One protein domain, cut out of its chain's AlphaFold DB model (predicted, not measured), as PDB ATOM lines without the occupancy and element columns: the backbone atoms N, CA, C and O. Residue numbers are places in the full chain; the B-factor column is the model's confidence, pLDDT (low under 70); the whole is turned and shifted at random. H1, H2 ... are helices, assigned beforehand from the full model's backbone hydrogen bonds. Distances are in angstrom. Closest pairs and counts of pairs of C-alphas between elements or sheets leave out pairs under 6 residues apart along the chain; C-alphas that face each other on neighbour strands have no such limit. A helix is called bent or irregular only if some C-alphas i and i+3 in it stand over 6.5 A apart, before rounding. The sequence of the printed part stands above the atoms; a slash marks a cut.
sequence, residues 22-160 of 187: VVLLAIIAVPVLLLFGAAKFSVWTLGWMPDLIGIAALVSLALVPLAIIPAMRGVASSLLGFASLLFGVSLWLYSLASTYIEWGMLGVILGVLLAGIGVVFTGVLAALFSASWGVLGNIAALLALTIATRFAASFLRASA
ATOM      1  N   VAL A  22      51.969 -61.737 -32.612       84.19
ATOM      2  CA  VAL A  22      50.886 -61.433 -33.562       84.19
ATOM      3  C   VAL A  22      49.686 -60.799 -32.856       84.19
ATOM      4  O   VAL A  22      49.151 -59.806 -33.345       84.19
ATOM      5  N   VAL A  23      49.292 -61.315 -31.688       85.38
ATOM      6  CA  VAL A  23      48.200 -60.734 -30.887       85.38
ATOM      7  C   VAL A  23      48.562 -59.330 -30.400       85.38
ATOM      8  O   VAL A  23      47.743 -58.419 -30.498       85.38
ATOM      9  N   LEU A  24      49.794 -59.118 -29.935       83.75
ATOM     10  CA  LEU A  24      50.255 -57.807 -29.477       83.75
ATOM     11  C   LEU A  24      50.313 -56.787 -30.626       83.75
ATOM     12  O   LEU A  24      49.861 -55.653 -30.468       83.75
ATOM     13  N   LEU A  25      50.781 -57.202 -31.808       85.31
ATOM     14  CA  LEU A  25      50.740 -56.380 -33.019       85.31
ATOM     15  C   LEU A  25      49.304 -56.061 -33.442       85.31
ATOM     16  O   LEU A  25      49.034 -54.922 -33.807       85.31
ATOM     17  N   ALA A  26      48.374 -57.015 -33.352       83.38
ATOM     18  CA  ALA A  26      46.965 -56.778 -33.659       83.38
ATOM     19  C   ALA A  26      46.331 -55.760 -32.693       83.38
ATOM     20  O   ALA A  26      45.618 -54.858 -33.133       83.38
ATOM     21  N   ILE A  27      46.641 -55.850 -31.396       87.19
ATOM     22  CA  ILE A  27      46.160 -54.903 -30.379       87.19
ATOM     23  C   ILE A  27      46.687 -53.488 -30.636       87.19
ATOM     24  O   ILE A  27      45.942 -52.538 -30.433       87.19
ATOM     25  N   ILE A  28      47.931 -53.324 -31.102       84.25
ATOM     26  CA  ILE A  28      48.498 -52.008 -31.455       84.25
ATOM     27  C   ILE A  28      47.967 -51.514 -32.807       84.25
ATOM     28  O   ILE A  28      47.719 -50.320 -32.985       84.25
ATOM     29  N   ALA A  29      47.764 -52.422 -33.762       82.44
ATOM     30  CA  ALA A  29      47.279 -52.084 -35.091       82.44
ATOM     31  C   ALA A  29      45.873 -51.476 -35.046       82.44
ATOM     32  O   ALA A  29      45.610 -50.535 -35.787       82.44
ATOM     33  N   VAL A  30      44.992 -51.954 -34.161       85.56
ATOM     34  CA  VAL A  30      43.607 -51.461 -34.050       85.56
ATOM     35  C   VAL A  30      43.537 -49.956 -33.706       85.56
ATOM     36  O   VAL A  30      42.929 -49.215 -34.482       85.56
ATOM     37  N   PRO A  31      44.181 -49.447 -32.634       83.38
ATOM     38  CA  PRO A  31      44.275 -48.016 -32.347       83.38
ATOM     39  C   PRO A  31      44.898 -47.214 -33.486       83.38
ATOM     40  O   PRO A  31      44.386 -46.157 -33.836       83.38
ATOM     41  N   VAL A  32      45.978 -47.713 -34.095       82.75
ATOM     42  CA  VAL A  32      46.661 -47.015 -35.195       82.75
ATOM     43  C   VAL A  32      45.740 -46.883 -36.410       82.75
ATOM     44  O   VAL A  32      45.665 -45.809 -37.007       82.75
ATOM     45  N   LEU A  33      44.988 -47.934 -36.748       85.94
ATOM     46  CA  LEU A  33      44.013 -47.900 -37.838       85.94
ATOM     47  C   LEU A  33      42.880 -46.908 -37.544       85.94
ATOM     48  O   LEU A  33      42.476 -46.151 -38.426       85.94
ATOM     49  N   LEU A  34      42.397 -46.884 -36.297       86.19
ATOM     50  CA  LEU A  34      41.355 -45.960 -35.848       86.19
ATOM     51  C   LEU A  34      41.840 -44.511 -35.944       86.19
ATOM     52  O   LEU A  34      41.134 -43.664 -36.484       86.19
ATOM     53  N   LEU A  35      43.071 -44.234 -35.510       85.75
ATOM     54  CA  LEU A  35      43.691 -42.916 -35.631       85.75
ATOM     55  C   LEU A  35      43.884 -42.493 -37.090       85.75
ATOM     56  O   LEU A  35      43.682 -41.326 -37.412       85.75
ATOM     57  N   PHE A  36      44.203 -43.426 -37.987       87.19
ATOM     58  CA  PHE A  36      44.310 -43.131 -39.415       87.19
ATOM     59  C   PHE A  36      42.945 -42.769 -40.013       87.19
ATOM     60  O   PHE A  36      42.826 -41.803 -40.771       87.19
ATOM     61  N   GLY A  37      41.899 -43.507 -39.627       85.38
ATOM     62  CA  GLY A  37      40.516 -43.184 -39.970       85.38
ATOM     63  C   GLY A  37      40.096 -41.813 -39.437       85.38
ATOM     64  O   GLY A  37      39.582 -40.996 -40.196       85.38
ATOM     65  N   ALA A  38      40.387 -41.526 -38.166       84.31
ATOM     66  CA  ALA A  38      40.091 -40.247 -37.525       84.31
ATOM     67  C   ALA A  38      40.836 -39.075 -38.183       84.31
ATOM     68  O   ALA A  38      40.250 -38.012 -38.373       84.31
ATOM     69  N   ALA A  39      42.093 -39.274 -38.589       86.88
ATOM     70  CA  ALA A  39      42.891 -38.271 -39.286       86.88
ATOM     71  C   ALA A  39      42.378 -37.968 -40.693       86.88
ATOM     72  O   ALA A  39      42.266 -36.812 -41.089       86.88
ATOM     73  N   LYS A  40      41.987 -38.992 -41.452       86.69
ATOM     74  CA  LYS A  40      41.340 -38.756 -42.747       86.69
ATOM     75  C   LYS A  40      39.972 -38.103 -42.595       86.69
ATOM     76  O   LYS A  40      39.634 -37.208 -43.368       86.69
ATOM     77  N   PHE A  41      39.202 -38.532 -41.600       87.94
ATOM     78  CA  PHE A  41      37.904 -37.947 -41.295       87.94
ATOM     79  C   PHE A  41      38.026 -36.471 -40.903       87.94
ATOM     80  O   PHE A  41      37.229 -35.657 -41.366       87.94
ATOM     81  N   SER A  42      39.036 -36.099 -40.112       88.31
ATOM     82  CA  SER A  42      39.238 -34.709 -39.706       88.31
ATOM     83  C   SER A  42      39.578 -33.807 -40.893       88.31
ATOM     84  O   SER A  42      39.005 -32.729 -41.010       88.31
ATOM     85  N   VAL A  43      40.414 -34.269 -41.831       88.75
ATOM     86  CA  VAL A  43      40.720 -33.526 -43.067       88.75
ATOM     87  C   VAL A  43      39.486 -33.384 -43.957       88.75
ATOM     88  O   VAL A  43      39.220 -32.297 -44.458       88.75
ATOM     89  N   TRP A  44      38.694 -34.445 -44.126       91.25
ATOM     90  CA  TRP A  44      37.434 -34.371 -44.875       91.25
ATOM     91  C   TRP A  44      36.442 -33.382 -44.242       91.25
ATOM     92  O   TRP A  44      35.756 -32.638 -44.942       91.25
ATOM     93  N   THR A  45      36.419 -33.330 -42.911       88.94
ATOM     94  CA  THR A  45      35.559 -32.432 -42.134       88.94
ATOM     95  C   THR A  45      35.908 -30.954 -42.356       88.94
ATOM     96  O   THR A  45      35.017 -30.108 -42.306       88.94
ATOM     97  N   LEU A  46      37.159 -30.614 -42.703       86.06
ATOM     98  CA  LEU A  46      37.573 -29.228 -42.976       86.06
ATOM     99  C   LEU A  46      36.784 -28.553 -44.108       86.06
ATOM    100  O   LEU A  46      36.699 -27.330 -44.120       86.06
ATOM    101  N   GLY A  47      36.199 -29.321 -45.033       89.25
ATOM    102  CA  GLY A  47      35.443 -28.765 -46.160       89.25
ATOM    103  C   GLY A  47      34.131 -28.080 -45.767       89.25
ATOM    104  O   GLY A  47      33.700 -27.173 -46.466       89.25
ATOM    105  N   TRP A  48      33.502 -28.493 -44.664       87.94
ATOM    106  CA  TRP A  48      32.191 -27.980 -44.224       87.94
ATOM    107  C   TRP A  48      32.178 -27.504 -42.765       87.94
ATOM    108  O   TRP A  48      31.255 -26.817 -42.329       87.94
ATOM    109  N   MET A  49      33.192 -27.861 -41.979       90.44
ATOM    110  CA  MET A  49      33.265 -27.513 -40.562       90.44
ATOM    111  C   MET A  49      33.365 -26.003 -40.289       90.44
ATOM    112  O   MET A  49      32.695 -25.561 -39.355       90.44
ATOM    113  N   PRO A  50      34.127 -25.188 -41.051       87.38
ATOM    114  CA  PRO A  50      34.173 -23.740 -40.831       87.38
ATOM    115  C   PRO A  50      32.795 -23.077 -40.935       87.38
ATOM    116  O   PRO A  50      32.450 -22.255 -40.086       87.38
ATOM    117  N   ASP A  51      31.977 -23.498 -41.903       90.00
ATOM    118  CA  ASP A  51      30.614 -22.992 -42.076       90.00
ATOM    119  C   ASP A  51      29.732 -23.372 -40.882       90.00
ATOM    120  O   ASP A  51      29.019 -22.531 -40.330       90.00
ATOM    121  N   LEU A  52      29.832 -24.623 -40.414       89.62
ATOM    122  CA  LEU A  52      29.100 -25.089 -39.236       89.62
ATOM    123  C   LEU A  52      29.498 -24.316 -37.968       89.62
ATOM    124  O   LEU A  52      28.626 -23.915 -37.196       89.62
ATOM    125  N   ILE A  53      30.798 -24.082 -37.760       90.94
ATOM    126  CA  ILE A  53      31.318 -23.277 -36.645       90.94
ATOM    127  C   ILE A  53      30.780 -21.848 -36.739       90.94
ATOM    128  O   ILE A  53      30.335 -21.302 -35.729       90.94
ATOM    129  N   GLY A  54      30.791 -21.250 -37.934       89.19
ATOM    130  CA  GLY A  54      30.282 -19.901 -38.172       89.19
ATOM    131  C   GLY A  54      28.804 -19.769 -37.813       89.19
ATOM    132  O   GLY A  54      28.428 -18.883 -37.043       89.19
ATOM    133  N   ILE A  55      27.971 -20.698 -38.284       90.81
ATOM    134  CA  ILE A  55      26.540 -20.737 -37.957       90.81
ATOM    135  C   ILE A  55      26.341 -20.935 -36.449       90.81
ATOM    136  O   ILE A  55      25.575 -20.202 -35.825       90.81
ATOM    137  N   ALA A  56      27.055 -21.881 -35.836       91.12
ATOM    138  CA  ALA A  56      26.955 -22.135 -34.402       91.12
ATOM    139  C   ALA A  56      27.379 -20.918 -33.562       91.12
ATOM    140  O   ALA A  56      26.776 -20.645 -32.520       91.12
ATOM    141  N   ALA A  57      28.387 -20.165 -34.008       90.50
ATOM    142  CA  ALA A  57      28.838 -18.941 -33.353       90.50
ATOM    143  C   ALA A  57      27.781 -17.833 -33.449       90.50
ATOM    144  O   ALA A  57      27.464 -17.209 -32.436       90.50
ATOM    145  N   LEU A  58      27.171 -17.647 -34.623       92.19
ATOM    146  CA  LEU A  58      26.073 -16.696 -34.818       92.19
ATOM    147  C   LEU A  58      24.856 -17.042 -33.955       92.19
ATOM    148  O   LEU A  58      24.306 -16.167 -33.288       92.19
ATOM    149  N   VAL A  59      24.468 -18.319 -33.906       90.31
ATOM    150  CA  VAL A  59      23.375 -18.789 -33.041       90.31
ATOM    151  C   VAL A  59      23.715 -18.549 -31.573       90.31
ATOM    152  O   VAL A  59      22.886 -18.039 -30.825       90.31
ATOM    153  N   SER A  60      24.947 -18.852 -31.154       89.19
ATOM    154  CA  SER A  60      25.394 -18.610 -29.779       89.19
ATOM    155  C   SER A  60      25.324 -17.128 -29.412       89.19
ATOM    156  O   SER A  60      24.873 -16.794 -28.320       89.19
ATOM    157  N   LEU A  61      25.702 -16.240 -30.335       88.94
ATOM    158  CA  LEU A  61      25.607 -14.795 -30.149       88.94
ATOM    159  C   LEU A  61      24.147 -14.326 -30.067       88.94
ATOM    160  O   LEU A  61      23.819 -13.507 -29.214       88.94
ATOM    161  N   ALA A  62      23.256 -14.888 -30.888       89.00
ATOM    162  CA  ALA A  62      21.822 -14.599 -30.857       89.00
ATOM    163  C   ALA A  62      21.128 -15.100 -29.574       89.00
ATOM    164  O   ALA A  62      20.122 -14.531 -29.148       89.00
ATOM    165  N   LEU A  63      21.673 -16.126 -28.911       87.31
ATOM    166  CA  LEU A  63      21.160 -16.619 -27.629       87.31
ATOM    167  C   LEU A  63      21.506 -15.706 -26.446       87.31
ATOM    168  O   LEU A  63      20.802 -15.740 -25.438       87.31
ATOM    169  N   VAL A  64      22.545 -14.871 -26.558       84.50
ATOM    170  CA  VAL A  64      22.944 -13.928 -25.499       84.50
ATOM    171  C   VAL A  64      21.838 -12.918 -25.159       84.50
ATOM    172  O   VAL A  64      21.476 -12.841 -23.984       84.50
ATOM    173  N   PRO A  65      21.243 -12.167 -26.110       84.75
ATOM    174  CA  PRO A  65      20.139 -11.264 -25.783       84.75
ATOM    175  C   PRO A  65      18.901 -12.029 -25.298       84.75
ATOM    176  O   PRO A  65      18.200 -11.565 -24.402       84.75
ATOM    177  N   LEU A  66      18.659 -13.234 -25.820       81.62
ATOM    178  CA  LEU A  66      17.531 -14.068 -25.400       81.62
ATOM    179  C   LEU A  66      17.672 -14.558 -23.949       81.62
ATOM    180  O   LEU A  66      16.675 -14.746 -23.253       81.62
ATOM    181  N   ALA A  67      18.906 -14.695 -23.459       80.44
ATOM    182  CA  ALA A  67      19.211 -15.036 -22.074       80.44
ATOM    183  C   ALA A  67      18.891 -13.920 -21.066       80.44
ATOM    184  O   ALA A  67      18.887 -14.172 -19.860       80.44
ATOM    185  N   ILE A  68      18.609 -12.696 -21.520       80.62
ATOM    186  CA  ILE A  68      18.154 -11.617 -20.634       80.62
ATOM    187  C   ILE A  68      16.744 -11.934 -20.106       80.62
ATOM    188  O   ILE A  68      16.427 -11.614 -18.961       80.62
ATOM    189  N   ILE A  69      15.919 -12.631 -20.897       83.88
ATOM    190  CA  ILE A  69      14.540 -12.980 -20.545       83.88
ATOM    191  C   ILE A  69      14.536 -14.176 -19.569       83.88
ATOM    192  O   ILE A  69      14.939 -15.274 -19.965       83.88
ATOM    193  N   PRO A  70      14.029 -14.028 -18.324       72.81
ATOM    194  CA  PRO A  70      14.063 -15.074 -17.292       72.81
ATOM    195  C   PRO A  70      13.484 -16.421 -17.734       72.81
ATOM    196  O   PRO A  70      14.088 -17.466 -17.496       72.81
ATOM    197  N   ALA A  71      12.367 -16.393 -18.465       75.81
ATOM    198  CA  ALA A  71      11.694 -17.590 -18.965       75.81
ATOM    199  C   ALA A  71      12.542 -18.400 -19.967       75.81
ATOM    200  O   ALA A  71      12.434 -19.622 -20.017       75.81
ATOM    201  N   MET A  72      13.415 -17.740 -20.737       81.75
ATOM    202  CA  MET A  72      14.223 -18.378 -21.786       81.75
ATOM    203  C   MET A  72      15.630 -18.770 -21.319       81.75
ATOM    204  O   MET A  72      16.326 -19.502 -22.025       81.75
ATOM    205  N   ARG A  73      16.050 -18.356 -20.114       80.12
ATOM    206  CA  ARG A  73      17.388 -18.642 -19.558       80.12
ATOM    207  C   ARG A  73      17.702 -20.129 -19.481       80.12
ATOM    208  O   ARG A  73      18.827 -20.519 -19.784       80.12
ATOM    209  N   GLY A  74      16.718 -20.957 -19.123       78.31
ATOM    210  CA  GLY A  74      16.878 -22.412 -19.077       78.31
ATOM    211  C   GLY A  74      17.258 -22.984 -20.444       78.31
ATOM    212  O   GLY A  74      18.287 -23.647 -20.574       78.31
ATOM    213  N   VAL A  75      16.483 -22.639 -21.478       84.38
ATOM    214  CA  VAL A  75      16.702 -23.079 -22.864       84.38
ATOM    215  C   VAL A  75      18.031 -22.542 -23.405       84.38
ATOM    216  O   VAL A  75      18.851 -23.319 -23.891       84.38
ATOM    217  N   ALA A  76      18.298 -21.243 -23.240       85.94
ATOM    218  CA  ALA A  76      19.545 -20.617 -23.681       85.94
ATOM    219  C   ALA A  76      20.784 -21.269 -23.038       85.94
ATOM    220  O   ALA A  76      21.775 -21.519 -23.721       85.94
ATOM    221  N   SER A  77      20.721 -21.620 -21.748       85.69
ATOM    222  CA  SER A  77      21.828 -22.287 -21.051       85.69
ATOM    223  C   SER A  77      22.131 -23.687 -21.593       85.69
ATOM    224  O   SER A  77      23.295 -24.085 -21.681       85.69
ATOM    225  N   SER A  78      21.096 -24.430 -21.987       86.38
ATOM    226  CA  SER A  78      21.237 -25.761 -22.576       86.38
ATOM    227  C   SER A  78      21.824 -25.684 -23.979       86.38
ATOM    228  O   SER A  78      22.772 -26.411 -24.270       86.38
ATOM    229  N   LEU A  79      21.334 -24.761 -24.814       88.88
ATOM    230  CA  LEU A  79      21.857 -24.572 -26.169       88.88
ATOM    231  C   LEU A  79      23.307 -24.065 -26.161       88.88
ATOM    232  O   LEU A  79      24.122 -24.589 -26.913       88.88
ATOM    233  N   LEU A  80      23.666 -23.124 -25.282       89.06
ATOM    234  CA  LEU A  80      25.060 -22.681 -25.118       89.06
ATOM    235  C   LEU A  80      25.962 -23.809 -24.596       89.06
ATOM    236  O   LEU A  80      27.110 -23.940 -25.019       89.06
ATOM    237  N   GLY A  81      25.435 -24.663 -23.713       88.00
ATOM    238  CA  GLY A  81      26.127 -25.870 -23.268       88.00
ATOM    239  C   GLY A  81      26.395 -26.852 -24.413       88.00
ATOM    240  O   GLY A  81      27.488 -27.407 -24.494       88.00
ATOM    241  N   PHE A  82      25.430 -27.035 -25.318       89.38
ATOM    242  CA  PHE A  82      25.600 -27.866 -26.511       89.38
ATOM    243  C   PHE A  82      26.581 -27.240 -27.512       89.38
ATOM    244  O   PHE A  82      27.467 -27.927 -28.019       89.38
ATOM    245  N   ALA A  83      26.492 -25.926 -27.733       90.00
ATOM    246  CA  ALA A  83      27.417 -25.188 -28.589       90.00
ATOM    247  C   ALA A  83      28.871 -25.335 -28.112       90.00
ATOM    248  O   ALA A  83      29.765 -25.555 -28.923       90.00
ATOM    249  N   SER A  84      29.112 -25.323 -26.797       91.25
ATOM    250  CA  SER A  84      30.441 -25.594 -26.238       91.25
ATOM    251  C   SER A  84      31.001 -26.959 -26.646       91.25
ATOM    252  O   SER A  84      32.189 -27.058 -26.958       91.25
ATOM    253  N   LEU A  85      30.178 -28.011 -26.623       89.56
ATOM    254  CA  LEU A  85      30.617 -29.339 -27.050       89.56
ATOM    255  C   LEU A  85      30.975 -29.334 -28.533       89.56
ATOM    256  O   LEU A  85      32.013 -29.872 -28.907       89.56
ATOM    257  N   LEU A  86      30.163 -28.670 -29.356       92.44
ATOM    258  CA  LEU A  86      30.411 -28.542 -30.785       92.44
ATOM    259  C   LEU A  86      31.718 -27.788 -31.074       92.44
ATOM    260  O   LEU A  86      32.534 -28.280 -31.851       92.44
ATOM    261  N   PHE A  87      31.975 -26.656 -30.409       92.38
ATOM    262  CA  PHE A  87      33.241 -25.924 -30.549       92.38
ATOM    263  C   PHE A  87      34.438 -26.725 -30.034       92.38
ATOM    264  O   PHE A  87      35.481 -26.732 -30.682       92.38
ATOM    265  N   GLY A  88      34.287 -27.453 -28.925       90.06
ATOM    266  CA  GLY A  88      35.354 -28.283 -28.367       90.06
ATOM    267  C   GLY A  88      35.716 -29.474 -29.258       90.06
ATOM    268  O   GLY A  88      36.894 -29.747 -29.473       90.06
ATOM    269  N   VAL A  89      34.720 -30.164 -29.820       91.25
ATOM    270  CA  VAL A  89      34.945 -31.253 -30.787       91.25
ATOM    271  C   VAL A  89      35.551 -30.704 -32.076       91.25
ATOM    272  O   VAL A  89      36.491 -31.293 -32.604       91.25
ATOM    273  N   SER A  90      35.072 -29.551 -32.547       90.75
ATOM    274  CA  SER A  90      35.621 -28.886 -33.732       90.75
ATOM    275  C   SER A  90      37.076 -28.471 -33.525       90.75
ATOM    276  O   SER A  90      37.904 -28.719 -34.393       90.75
ATOM    277  N   LEU A  91      37.414 -27.907 -32.359       91.81
ATOM    278  CA  LEU A  91      38.790 -27.603 -31.958       91.81
ATOM    279  C   LEU A  91      39.661 -28.856 -32.028       91.81
ATOM    280  O   LEU A  91      40.733 -28.834 -32.624       91.81
ATOM    281  N   TRP A  92      39.181 -29.954 -31.445       91.31
ATOM    282  CA  TRP A  92      39.923 -31.206 -31.393       91.31
ATOM    283  C   TRP A  92      40.169 -31.788 -32.790       91.31
ATOM    284  O   TRP A  92      41.303 -32.129 -33.123       91.31
ATOM    285  N   LEU A  93      39.132 -31.841 -33.636       90.50
ATOM    286  CA  LEU A  93      39.240 -32.303 -35.022       90.50
ATOM    287  C   LEU A  93      40.143 -31.393 -35.857       90.50
ATOM    288  O   LEU A  93      40.971 -31.895 -36.615       90.50
ATOM    289  N   TYR A  94      40.024 -30.075 -35.699       90.56
ATOM    290  CA  TYR A  94      40.848 -29.107 -36.418       90.56
ATOM    291  C   TYR A  94      42.328 -29.247 -36.047       90.56
ATOM    292  O   TYR A  94      43.183 -29.316 -36.929       90.56
ATOM    293  N   SER A  95      42.638 -29.369 -34.753       89.81
ATOM    294  CA  SER A  95      44.004 -29.622 -34.293       89.81
ATOM    295  C   SER A  95      44.537 -30.961 -34.800       89.81
ATOM    296  O   SER A  95      45.669 -31.014 -35.269       89.81
ATOM    297  N   LEU A  96      43.722 -32.022 -34.794       90.31
ATOM    298  CA  LEU A  96      44.124 -33.327 -35.319       90.31
ATOM    299  C   LEU A  96      44.422 -33.273 -36.822       90.31
ATOM    300  O   LEU A  96      45.420 -33.836 -37.267       90.31
ATOM    301  N   ALA A  97      43.578 -32.586 -37.598       89.94
ATOM    302  CA  ALA A  97      43.792 -32.376 -39.026       89.94
ATOM    303  C   ALA A  97      45.091 -31.601 -39.284       89.94
ATOM    304  O   ALA A  97      45.897 -32.029 -40.104       89.94
ATOM    305  N   SER A  98      45.332 -30.515 -38.542       88.94
ATOM    306  CA  SER A  98      46.567 -29.736 -38.660       88.94
ATOM    307  C   SER A  98      47.806 -30.572 -38.341       88.94
ATOM    308  O   SER A  98      48.755 -30.560 -39.118       88.94
ATOM    309  N   THR A  99      47.800 -31.333 -37.244       90.75
ATOM    310  CA  THR A  99      48.928 -32.209 -36.894       90.75
ATOM    311  C   THR A  99      49.163 -33.263 -37.970       90.75
ATOM    312  O   THR A  99      50.305 -33.540 -38.322       90.75
ATOM    313  N   TYR A 100      48.096 -33.849 -38.516       89.62
ATOM    314  CA  TYR A 100      48.213 -34.859 -39.562       89.62
ATOM    315  C   TYR A 100      48.756 -34.293 -40.880       89.62
ATOM    316  O   TYR A 100      49.559 -34.953 -41.530       89.62
ATOM    317  N   ILE A 101      48.340 -33.087 -41.272       88.88
ATOM    318  CA  ILE A 101      48.802 -32.443 -42.509       88.88
ATOM    319  C   ILE A 101      50.292 -32.094 -42.418       88.88
ATOM    320  O   ILE A 101      51.033 -32.354 -43.362       88.88
ATOM    321  N   GLU A 102      50.733 -31.547 -41.286       88.88
ATOM    322  CA  GLU A 102      52.100 -31.035 -41.126       88.88
ATOM    323  C   GLU A 102      53.097 -32.130 -40.717       88.88
ATOM    324  O   GLU A 102      54.210 -32.207 -41.232       88.88
ATOM    325  N   TRP A 103      52.726 -32.977 -39.752       87.94
ATOM    326  CA  TRP A 103      53.621 -33.959 -39.116       87.94
ATOM    327  C   TRP A 103      53.257 -35.412 -39.447       87.94
ATOM    328  O   TRP A 103      53.954 -36.349 -39.040       87.94
ATOM    329  N   GLY A 104      52.158 -35.636 -40.168       86.31
ATOM    330  CA  GLY A 104      51.686 -36.972 -40.502       86.31
ATOM    331  C   GLY A 104      51.202 -37.767 -39.288       86.31
ATOM    332  O   GLY A 104      50.828 -37.244 -38.236       86.31
ATOM    333  N   MET A 105      51.213 -39.092 -39.435       86.00
ATOM    334  CA  MET A 105      50.681 -40.016 -38.430       86.00
ATOM    335  C   MET A 105      51.469 -39.999 -37.111       86.00
ATOM    336  O   MET A 105      50.887 -40.190 -36.044       86.00
ATOM    337  N   LEU A 106      52.781 -39.749 -37.165       84.31
ATOM    338  CA  LEU A 106      53.629 -39.715 -35.970       84.31
ATOM    339  C   LEU A 106      53.218 -38.583 -35.024       84.31
ATOM    340  O   LEU A 106      53.101 -38.810 -33.821       84.31
ATOM    341  N   GLY A 107      52.911 -37.399 -35.564       83.56
ATOM    342  CA  GLY A 107      52.398 -36.286 -34.768       83.56
ATOM    343  C   GLY A 107      51.056 -36.610 -34.108       83.56
ATOM    344  O   GLY A 107      50.867 -36.325 -32.927       83.56
ATOM    345  N   VAL A 108      50.148 -37.270 -34.835       83.88
ATOM    346  CA  VAL A 108      48.835 -37.681 -34.304       83.88
ATOM    347  C   VAL A 108      48.988 -38.688 -33.162       83.88
ATOM    348  O   VAL A 108      48.344 -38.538 -32.126       83.88
ATOM    349  N   ILE A 109      49.870 -39.683 -33.313       86.38
ATOM    350  CA  ILE A 109      50.146 -40.676 -32.264       86.38
ATOM    351  C   ILE A 109      50.678 -39.983 -31.004       86.38
ATOM    352  O   ILE A 109      50.155 -40.217 -29.914       86.38
ATOM    353  N   LEU A 110      51.660 -39.085 -31.145       85.69
ATOM    354  CA  LEU A 110      52.203 -38.318 -30.017       85.69
ATOM    355  C   LEU A 110      51.135 -37.447 -29.342       85.69
ATOM    356  O   LEU A 110      51.070 -37.390 -28.114       85.69
ATOM    357  N   GLY A 111      50.267 -36.809 -30.128       83.06
ATOM    358  CA  GLY A 111      49.182 -35.982 -29.606       83.06
ATOM    359  C   GLY A 111      48.161 -36.779 -28.797       83.06
ATOM    360  O   GLY A 111      47.714 -36.332 -27.741       83.06
ATOM    361  N   VAL A 112      47.810 -37.981 -29.252       83.25
ATOM    362  CA  VAL A 112      46.820 -38.834 -28.580       83.25
ATOM    363  C   VAL A 112      47.382 -39.468 -27.308       83.25
ATOM    364  O   VAL A 112      46.658 -39.551 -26.315       83.25
ATOM    365  N   LEU A 113      48.666 -39.853 -27.298       82.69
ATOM    366  CA  LEU A 113      49.332 -40.435 -26.123       82.69
ATOM    367  C   LEU A 113      49.308 -39.509 -24.898       82.69
ATOM    368  O   LEU A 113      49.260 -39.978 -23.764       82.69
ATOM    369  N   LEU A 114      49.246 -38.198 -25.113       79.38
ATOM    370  CA  LEU A 114      49.067 -37.180 -24.076       79.38
ATOM    371  C   LEU A 114      47.578 -36.979 -23.709       79.38
ATOM    372  O   LEU A 114      47.084 -35.852 -23.606       79.38
ATOM    373  N   ALA A 115      46.856 -38.092 -23.536       62.62
ATOM    374  CA  ALA A 115      45.478 -38.177 -23.038       62.62
ATOM    375  C   ALA A 115      44.450 -37.280 -23.763       62.62
ATOM    376  O   ALA A 115      43.549 -36.714 -23.147       62.62
ATOM    377  N   GLY A 116      44.580 -37.112 -25.081       64.50
ATOM    378  CA  GLY A 116      43.635 -36.337 -25.898       64.50
ATOM    379  C   GLY A 116      43.774 -34.811 -25.797       64.50
ATOM    380  O   GLY A 116      43.461 -34.132 -26.773       64.50
ATOM    381  N   ILE A 117      44.322 -34.267 -24.701       74.12
ATOM    382  CA  ILE A 117      44.733 -32.851 -24.606       74.12
ATOM    383  C   ILE A 117      45.916 -32.588 -25.543       74.12
ATOM    384  O   ILE A 117      45.988 -31.545 -26.197       74.12
ATOM    385  N   GLY A 118      46.825 -33.558 -25.661       80.25
ATOM    386  CA  GLY A 118      48.001 -33.405 -26.505       80.25
ATOM    387  C   GLY A 118      47.715 -33.256 -27.989       80.25
ATOM    388  O   GLY A 118      48.575 -32.758 -28.702       80.25
ATOM    389  N   VAL A 119      46.530 -33.617 -28.481       83.94
ATOM    390  CA  VAL A 119      46.166 -33.388 -29.888       83.94
ATOM    391  C   VAL A 119      46.080 -31.891 -30.182       83.94
ATOM    392  O   VAL A 119      46.586 -31.437 -31.204       83.94
ATOM    393  N   VAL A 120      45.534 -31.102 -29.251       87.12
ATOM    394  CA  VAL A 120      45.505 -29.638 -29.377       87.12
ATOM    395  C   VAL A 120      46.916 -29.063 -29.261       87.12
ATOM    396  O   VAL A 120      47.309 -28.233 -30.075       87.12
ATOM    397  N   PHE A 121      47.710 -29.550 -28.304       88.31
ATOM    398  CA  PHE A 121      49.094 -29.103 -28.116       88.31
ATOM    399  C   PHE A 121      49.990 -29.409 -29.325       88.31
ATOM    400  O   PHE A 121      50.706 -28.536 -29.803       88.31
ATOM    401  N   THR A 122      49.920 -30.631 -29.853       89.31
ATOM    402  CA  THR A 122      50.657 -31.029 -31.062       89.31
ATOM    403  C   THR A 122      50.178 -30.269 -32.290       89.31
ATOM    404  O   THR A 122      51.017 -29.912 -33.106       89.31
ATOM    405  N   GLY A 123      48.888 -29.929 -32.388       86.44
ATOM    406  CA  GLY A 123      48.372 -29.070 -33.458       86.44
ATOM    407  C   GLY A 123      48.922 -27.645 -33.385       86.44
ATOM    408  O   GLY A 123      49.317 -27.082 -34.400       86.44
ATOM    409  N   VAL A 124      49.024 -27.079 -32.178       89.50
ATOM    410  CA  VAL A 124      49.665 -25.772 -31.954       89.50
ATOM    411  C   VAL A 124      51.153 -25.826 -32.301       89.50
ATOM    412  O   VAL A 124      51.638 -24.945 -33.004       89.50
ATOM    413  N   LEU A 125      51.876 -26.856 -31.852       90.69
ATOM    414  CA  LEU A 125      53.289 -27.036 -32.197       90.69
ATOM    415  C   LEU A 125      53.486 -27.180 -33.705       90.69
ATOM    416  O   LEU A 125      54.324 -26.485 -34.271       90.69
ATOM    417  N   ALA A 126      52.698 -28.035 -34.356       88.19
ATOM    418  CA  ALA A 126      52.737 -28.227 -35.797       88.19
ATOM    419  C   ALA A 126      52.536 -26.898 -36.538       88.19
ATOM    420  O   ALA A 126      53.348 -26.540 -37.387       88.19
ATOM    421  N   ALA A 127      51.530 -26.112 -36.144       87.69
ATOM    422  CA  ALA A 127      51.260 -24.818 -36.758       87.69
ATOM    423  C   ALA A 127      52.357 -23.766 -36.486       87.69
ATOM    424  O   ALA A 127      52.649 -22.940 -37.351       87.69
ATOM    425  N   LEU A 128      53.007 -23.804 -35.315       91.12
ATOM    426  CA  LEU A 128      54.154 -22.942 -35.004       91.12
ATOM    427  C   LEU A 128      55.371 -23.275 -35.871       91.12
ATOM    428  O   LEU A 128      55.996 -22.366 -36.413       91.12
ATOM    429  N   PHE A 129      55.699 -24.561 -36.025       91.19
ATOM    430  CA  PHE A 129      56.844 -24.987 -36.833       91.19
ATOM    431  C   PHE A 129      56.631 -24.761 -38.330       91.19
ATOM    432  O   PHE A 129      57.584 -24.424 -39.028       91.19
ATOM    433  N   SER A 130      55.393 -24.872 -38.806       88.44
ATOM    434  CA  SER A 130      55.029 -24.578 -40.196       88.44
ATOM    435  C   SER A 130      54.700 -23.098 -40.441       88.44
ATOM    436  O   SER A 130      54.286 -22.734 -41.540       88.44
ATOM    437  N   ALA A 131      54.884 -22.228 -39.436       89.38
ATOM    438  CA  ALA A 131      54.614 -20.787 -39.488       89.38
ATOM    439  C   ALA A 131      53.194 -20.423 -39.986       89.38
ATOM    440  O   ALA A 131      52.970 -19.363 -40.579       89.38
ATOM    441  N   SER A 132      52.206 -21.287 -39.728       88.50
ATOM    442  CA  SER A 132      50.829 -21.132 -40.195       88.50
ATOM    443  C   SER A 132      49.977 -20.351 -39.188       88.50
ATOM    444  O   SER A 132      49.133 -20.877 -38.460       88.50
ATOM    445  N   TRP A 133      50.160 -19.028 -39.179       89.69
ATOM    446  CA  TRP A 133      49.457 -18.103 -38.274       89.69
ATOM    447  C   TRP A 133      47.928 -18.172 -38.363       89.69
ATOM    448  O   TRP A 133      47.249 -18.027 -37.349       89.69
ATOM    449  N   GLY A 134      47.376 -18.439 -39.551       88.94
ATOM    450  CA  GLY A 134      45.931 -18.622 -39.721       88.94
ATOM    451  C   GLY A 134      45.398 -19.848 -38.971       88.94
ATOM    452  O   GLY A 134      44.343 -19.787 -38.342       88.94
ATOM    453  N   VAL A 135      46.158 -20.946 -38.964       89.06
ATOM    454  CA  VAL A 135      45.798 -22.170 -38.234       89.06
ATOM    455  C   VAL A 135      45.853 -21.923 -36.729       89.06
ATOM    456  O   VAL A 135      44.907 -22.273 -36.024       89.06
ATOM    457  N   LEU A 136      46.903 -21.249 -36.247       91.12
ATOM    458  CA  LEU A 136      47.017 -20.848 -34.841       91.12
ATOM    459  C   LEU A 136      45.865 -19.942 -34.402       91.12
ATOM    460  O   LEU A 136      45.272 -20.180 -33.349       91.12
ATOM    461  N   GLY A 137      45.517 -18.946 -35.220       91.06
ATOM    462  CA  GLY A 137      44.385 -18.057 -34.969       91.06
ATOM    463  C   GLY A 137      43.067 -18.821 -34.845       91.06
ATOM    464  O   GLY A 137      42.318 -18.594 -33.899       91.06
ATOM    465  N   ASN A 138      42.818 -19.786 -35.734       91.88
ATOM    466  CA  ASN A 138      41.610 -20.613 -35.700       91.88
ATOM    467  C   ASN A 138      41.550 -21.521 -34.465       91.88
ATOM    468  O   ASN A 138      40.504 -21.606 -33.820       91.88
ATOM    469  N   ILE A 139      42.665 -22.159 -34.095       91.56
ATOM    470  CA  ILE A 139      42.759 -22.971 -32.870       91.56
ATOM    471  C   ILE A 139      42.489 -22.093 -31.640       91.56
ATOM    472  O   ILE A 139      41.688 -22.462 -30.781       91.56
ATOM    473  N   ALA A 140      43.099 -20.907 -31.566       93.25
ATOM    474  CA  ALA A 140      42.889 -19.970 -30.465       93.25
ATOM    475  C   ALA A 140      41.437 -19.463 -30.400       93.25
ATOM    476  O   ALA A 140      40.851 -19.422 -29.319       93.25
ATOM    477  N   ALA A 141      40.832 -19.133 -31.543       92.62
ATOM    478  CA  ALA A 141      39.443 -18.689 -31.627       92.62
ATOM    479  C   ALA A 141      38.464 -19.787 -31.186       92.62
ATOM    480  O   ALA A 141      37.569 -19.532 -30.382       92.62
ATOM    481  N   LEU A 142      38.657 -21.025 -31.648       92.06
ATOM    482  CA  LEU A 142      37.840 -22.171 -31.245       92.06
ATOM    483  C   LEU A 142      37.988 -22.492 -29.755       92.06
ATOM    484  O   LEU A 142      36.996 -22.787 -29.082       92.06
ATOM    485  N   LEU A 143      39.202 -22.384 -29.215       92.50
ATOM    486  CA  LEU A 143      39.447 -22.525 -27.783       92.50
ATOM    487  C   LEU A 143      38.722 -21.430 -26.988       92.50
ATOM    488  O   LEU A 143      38.014 -21.738 -26.027       92.50
ATOM    489  N   ALA A 144      38.826 -20.173 -27.424       93.19
ATOM    490  CA  ALA A 144      38.141 -19.045 -26.803       93.19
ATOM    491  C   ALA A 144      36.615 -19.211 -26.841       93.19
ATOM    492  O   ALA A 144      35.964 -19.062 -25.808       93.19
ATOM    493  N   LEU A 145      36.040 -19.601 -27.984       91.62
ATOM    494  CA  LEU A 145      34.606 -19.878 -28.129       91.62
ATOM    495  C   LEU A 145      34.147 -21.018 -27.220       91.62
ATOM    496  O   LEU A 145      33.102 -20.917 -26.572       91.62
ATOM    497  N   THR A 146      34.940 -22.086 -27.119       92.00
ATOM    498  CA  THR A 146      34.646 -23.217 -26.233       92.00
ATOM    499  C   THR A 146      34.578 -22.762 -24.778       92.00
ATOM    500  O   THR A 146      33.624 -23.090 -24.075       92.00
ATOM    501  N   ILE A 147      35.558 -21.981 -24.318       92.25
ATOM    502  CA  ILE A 147      35.605 -21.487 -22.936       92.25
ATOM    503  C   ILE A 147      34.484 -20.469 -22.685       92.25
ATOM    504  O   ILE A 147      33.766 -20.587 -21.691       92.25
ATOM    505  N   ALA A 148      34.285 -19.518 -23.599       90.38
ATOM    506  CA  ALA A 148      33.271 -18.473 -23.484       90.38
ATOM    507  C   ALA A 148      31.859 -19.061 -23.372       90.38
ATOM    508  O   ALA A 148      31.092 -18.684 -22.487       90.38
ATOM    509  N   THR A 149      31.528 -20.038 -24.218       89.25
ATOM    510  CA  THR A 149      30.213 -20.695 -24.205       89.25
ATOM    511  C   THR A 149      30.005 -21.559 -22.963       89.25
ATOM    512  O   THR A 149      28.913 -21.531 -22.398       89.25
ATOM    513  N   ARG A 150      31.042 -22.253 -22.458       89.19
ATOM    514  CA  ARG A 150      30.959 -22.963 -21.161       89.19
ATOM    515  C   ARG A 150      30.665 -22.017 -20.018       89.19
ATOM    516  O   ARG A 150      29.797 -22.313 -19.199       89.19
ATOM    517  N   PHE A 151      31.400 -20.912 -19.961       89.88
ATOM    518  CA  PHE A 151      31.257 -19.933 -18.896       89.88
ATOM    519  C   PHE A 151      29.886 -19.251 -18.947       89.88
ATOM    520  O   PHE A 151      29.205 -19.144 -17.929       89.88
ATOM    521  N   ALA A 152      29.421 -18.875 -20.141       87.75
ATOM    522  CA  ALA A 152      28.077 -18.342 -20.327       87.75
ATOM    523  C   ALA A 152      27.004 -19.359 -19.891       87.75
ATOM    524  O   ALA A 152      26.109 -19.027 -19.114       87.75
ATOM    525  N   ALA A 153      27.114 -20.621 -20.314       88.19
ATOM    526  CA  ALA A 153      26.160 -21.664 -19.945       88.19
ATOM    527  C   ALA A 153      26.112 -21.917 -18.427       88.19
ATOM    528  O   ALA A 153      25.023 -22.030 -17.860       88.19
ATOM    529  N   SER A 154      27.264 -21.988 -17.750       87.19
ATOM    530  CA  SER A 154      27.315 -22.199 -16.297       87.19
ATOM    531  C   SER A 154      26.738 -21.011 -15.526       87.19
ATOM    532  O   SER A 154      25.954 -21.207 -14.594       87.19
ATOM    533  N   PHE A 155      27.036 -19.783 -15.957       87.25
ATOM    534  CA  PHE A 155      26.504 -18.566 -15.350       87.25
ATOM    535  C   PHE A 155      24.975 -18.464 -15.478       87.25
ATOM    536  O   PHE A 155      24.274 -18.129 -14.514       87.25
ATOM    537  N   LEU A 156      24.429 -18.806 -16.649       86.25
ATOM    538  CA  LEU A 156      22.983 -18.824 -16.870       86.25
ATOM    539  C   LEU A 156      22.293 -19.900 -16.022       86.25
ATOM    540  O   LEU A 156      21.251 -19.617 -15.433       86.25
ATOM    541  N   ARG A 157      22.878 -21.100 -15.908       86.00
ATOM    542  CA  ARG A 157      22.350 -22.171 -15.042       86.00
ATOM    543  C   ARG A 157      22.312 -21.748 -13.579       86.00
ATOM    544  O   ARG A 157      21.293 -21.936 -12.920       86.00
ATOM    545  N   ALA A 158      23.384 -21.123 -13.093       85.19
ATOM    546  CA  ALA A 158      23.440 -20.606 -11.729       85.19
ATOM    547  C   ALA A 158      22.366 -19.531 -11.482       85.19
ATOM    548  O   ALA A 158      21.741 -19.505 -10.423       85.19
ATOM    549  N   SER A 159      22.113 -18.673 -12.475       82.06
ATOM    550  CA  SER A 159      21.054 -17.660 -12.404       82.06
ATOM    551  C   SER A 159      19.654 -18.283 -12.375       82.06
ATOM    552  O   SER A 159      18.832 -17.885 -11.554       82.06
ATOM    553  N   ALA A 160      19.388 -19.270 -13.235       82.19
ATOM    554  CA  ALA A 160      18.081 -19.922 -13.324       82.19
ATOM    555  C   ALA A 160      17.745 -20.712 -12.047       82.19
ATOM    556  O   ALA A 160      16.622 -20.635 -11.552       82.19
TER     557      ALA A 160
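What this domain is: This is residues 22 to 160 of the 187 residues of an uncharacterized protein of Aurantiacibacter rhizosphaerae (UniProt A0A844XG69). The long arm H3a runs through the middle with H2 and H5 along it, an up-and-down bundle, each running against the one before; H3b and H4 pack on one end, where residues 22 to 30 of H1 stick out. The printed part has 139 residues, of which 127 are in five named helices, H1 to H5 in order along the chain, with no named strand; the class is all helix. The whole is only just loose, close to compact, with a radius of gyration of the C-alphas of 17.6 A, spanning 60 by 37 by 23 A.

Where its parts are: H3, residues 70 to 113, was assigned as one helix by its hydrogen bonds but is bent: C-alphas 102 and 105 are 9.5 A apart. Its arms are H3a, residues 70 to 102, 47.6 A long and irregular, with C-alphas 71 and 74 7.1 A apart, and H3b, residues 105 to 113. H5, residues 133 to 160, measures 40.1 A and ends at C-alpha (18.081, -19.922, -13.324). H1, residues 22 to 45, begins at C-alpha (50.886, -61.433, -33.562); H2 is residues 49 to 66, H4 117 to 129.

How they stand to each other: H3a touches H5, opposite ways at a shallow tilt of 23 degrees, the closest C-alphas, of Ser 77 and Ala 153, 4.5 A apart. H2 and H3a form a hairpin, closest at the C-alphas of Leu 63 and Ala 76, 5.8 A. H4 touches residues 91 to 102 of H3a alone, closest at the C-alphas of Gly 123 and Ser 95, 4.5 A. H1 touches H3a with residues 39 to 43 alone, closest at the C-alphas of Ser 42 and Ala 97, 5.2 A. Every O i to N i+4 pair is within hydrogen-bond range in H3b, H4 and H5; 19 of 20 are in H1, 12 of 14 in H2, 27 of 29 in H3a.

The domain as a whole: The printed part has no cut, its four links are tight, and residues 115 to 116 have pLDDT under 70.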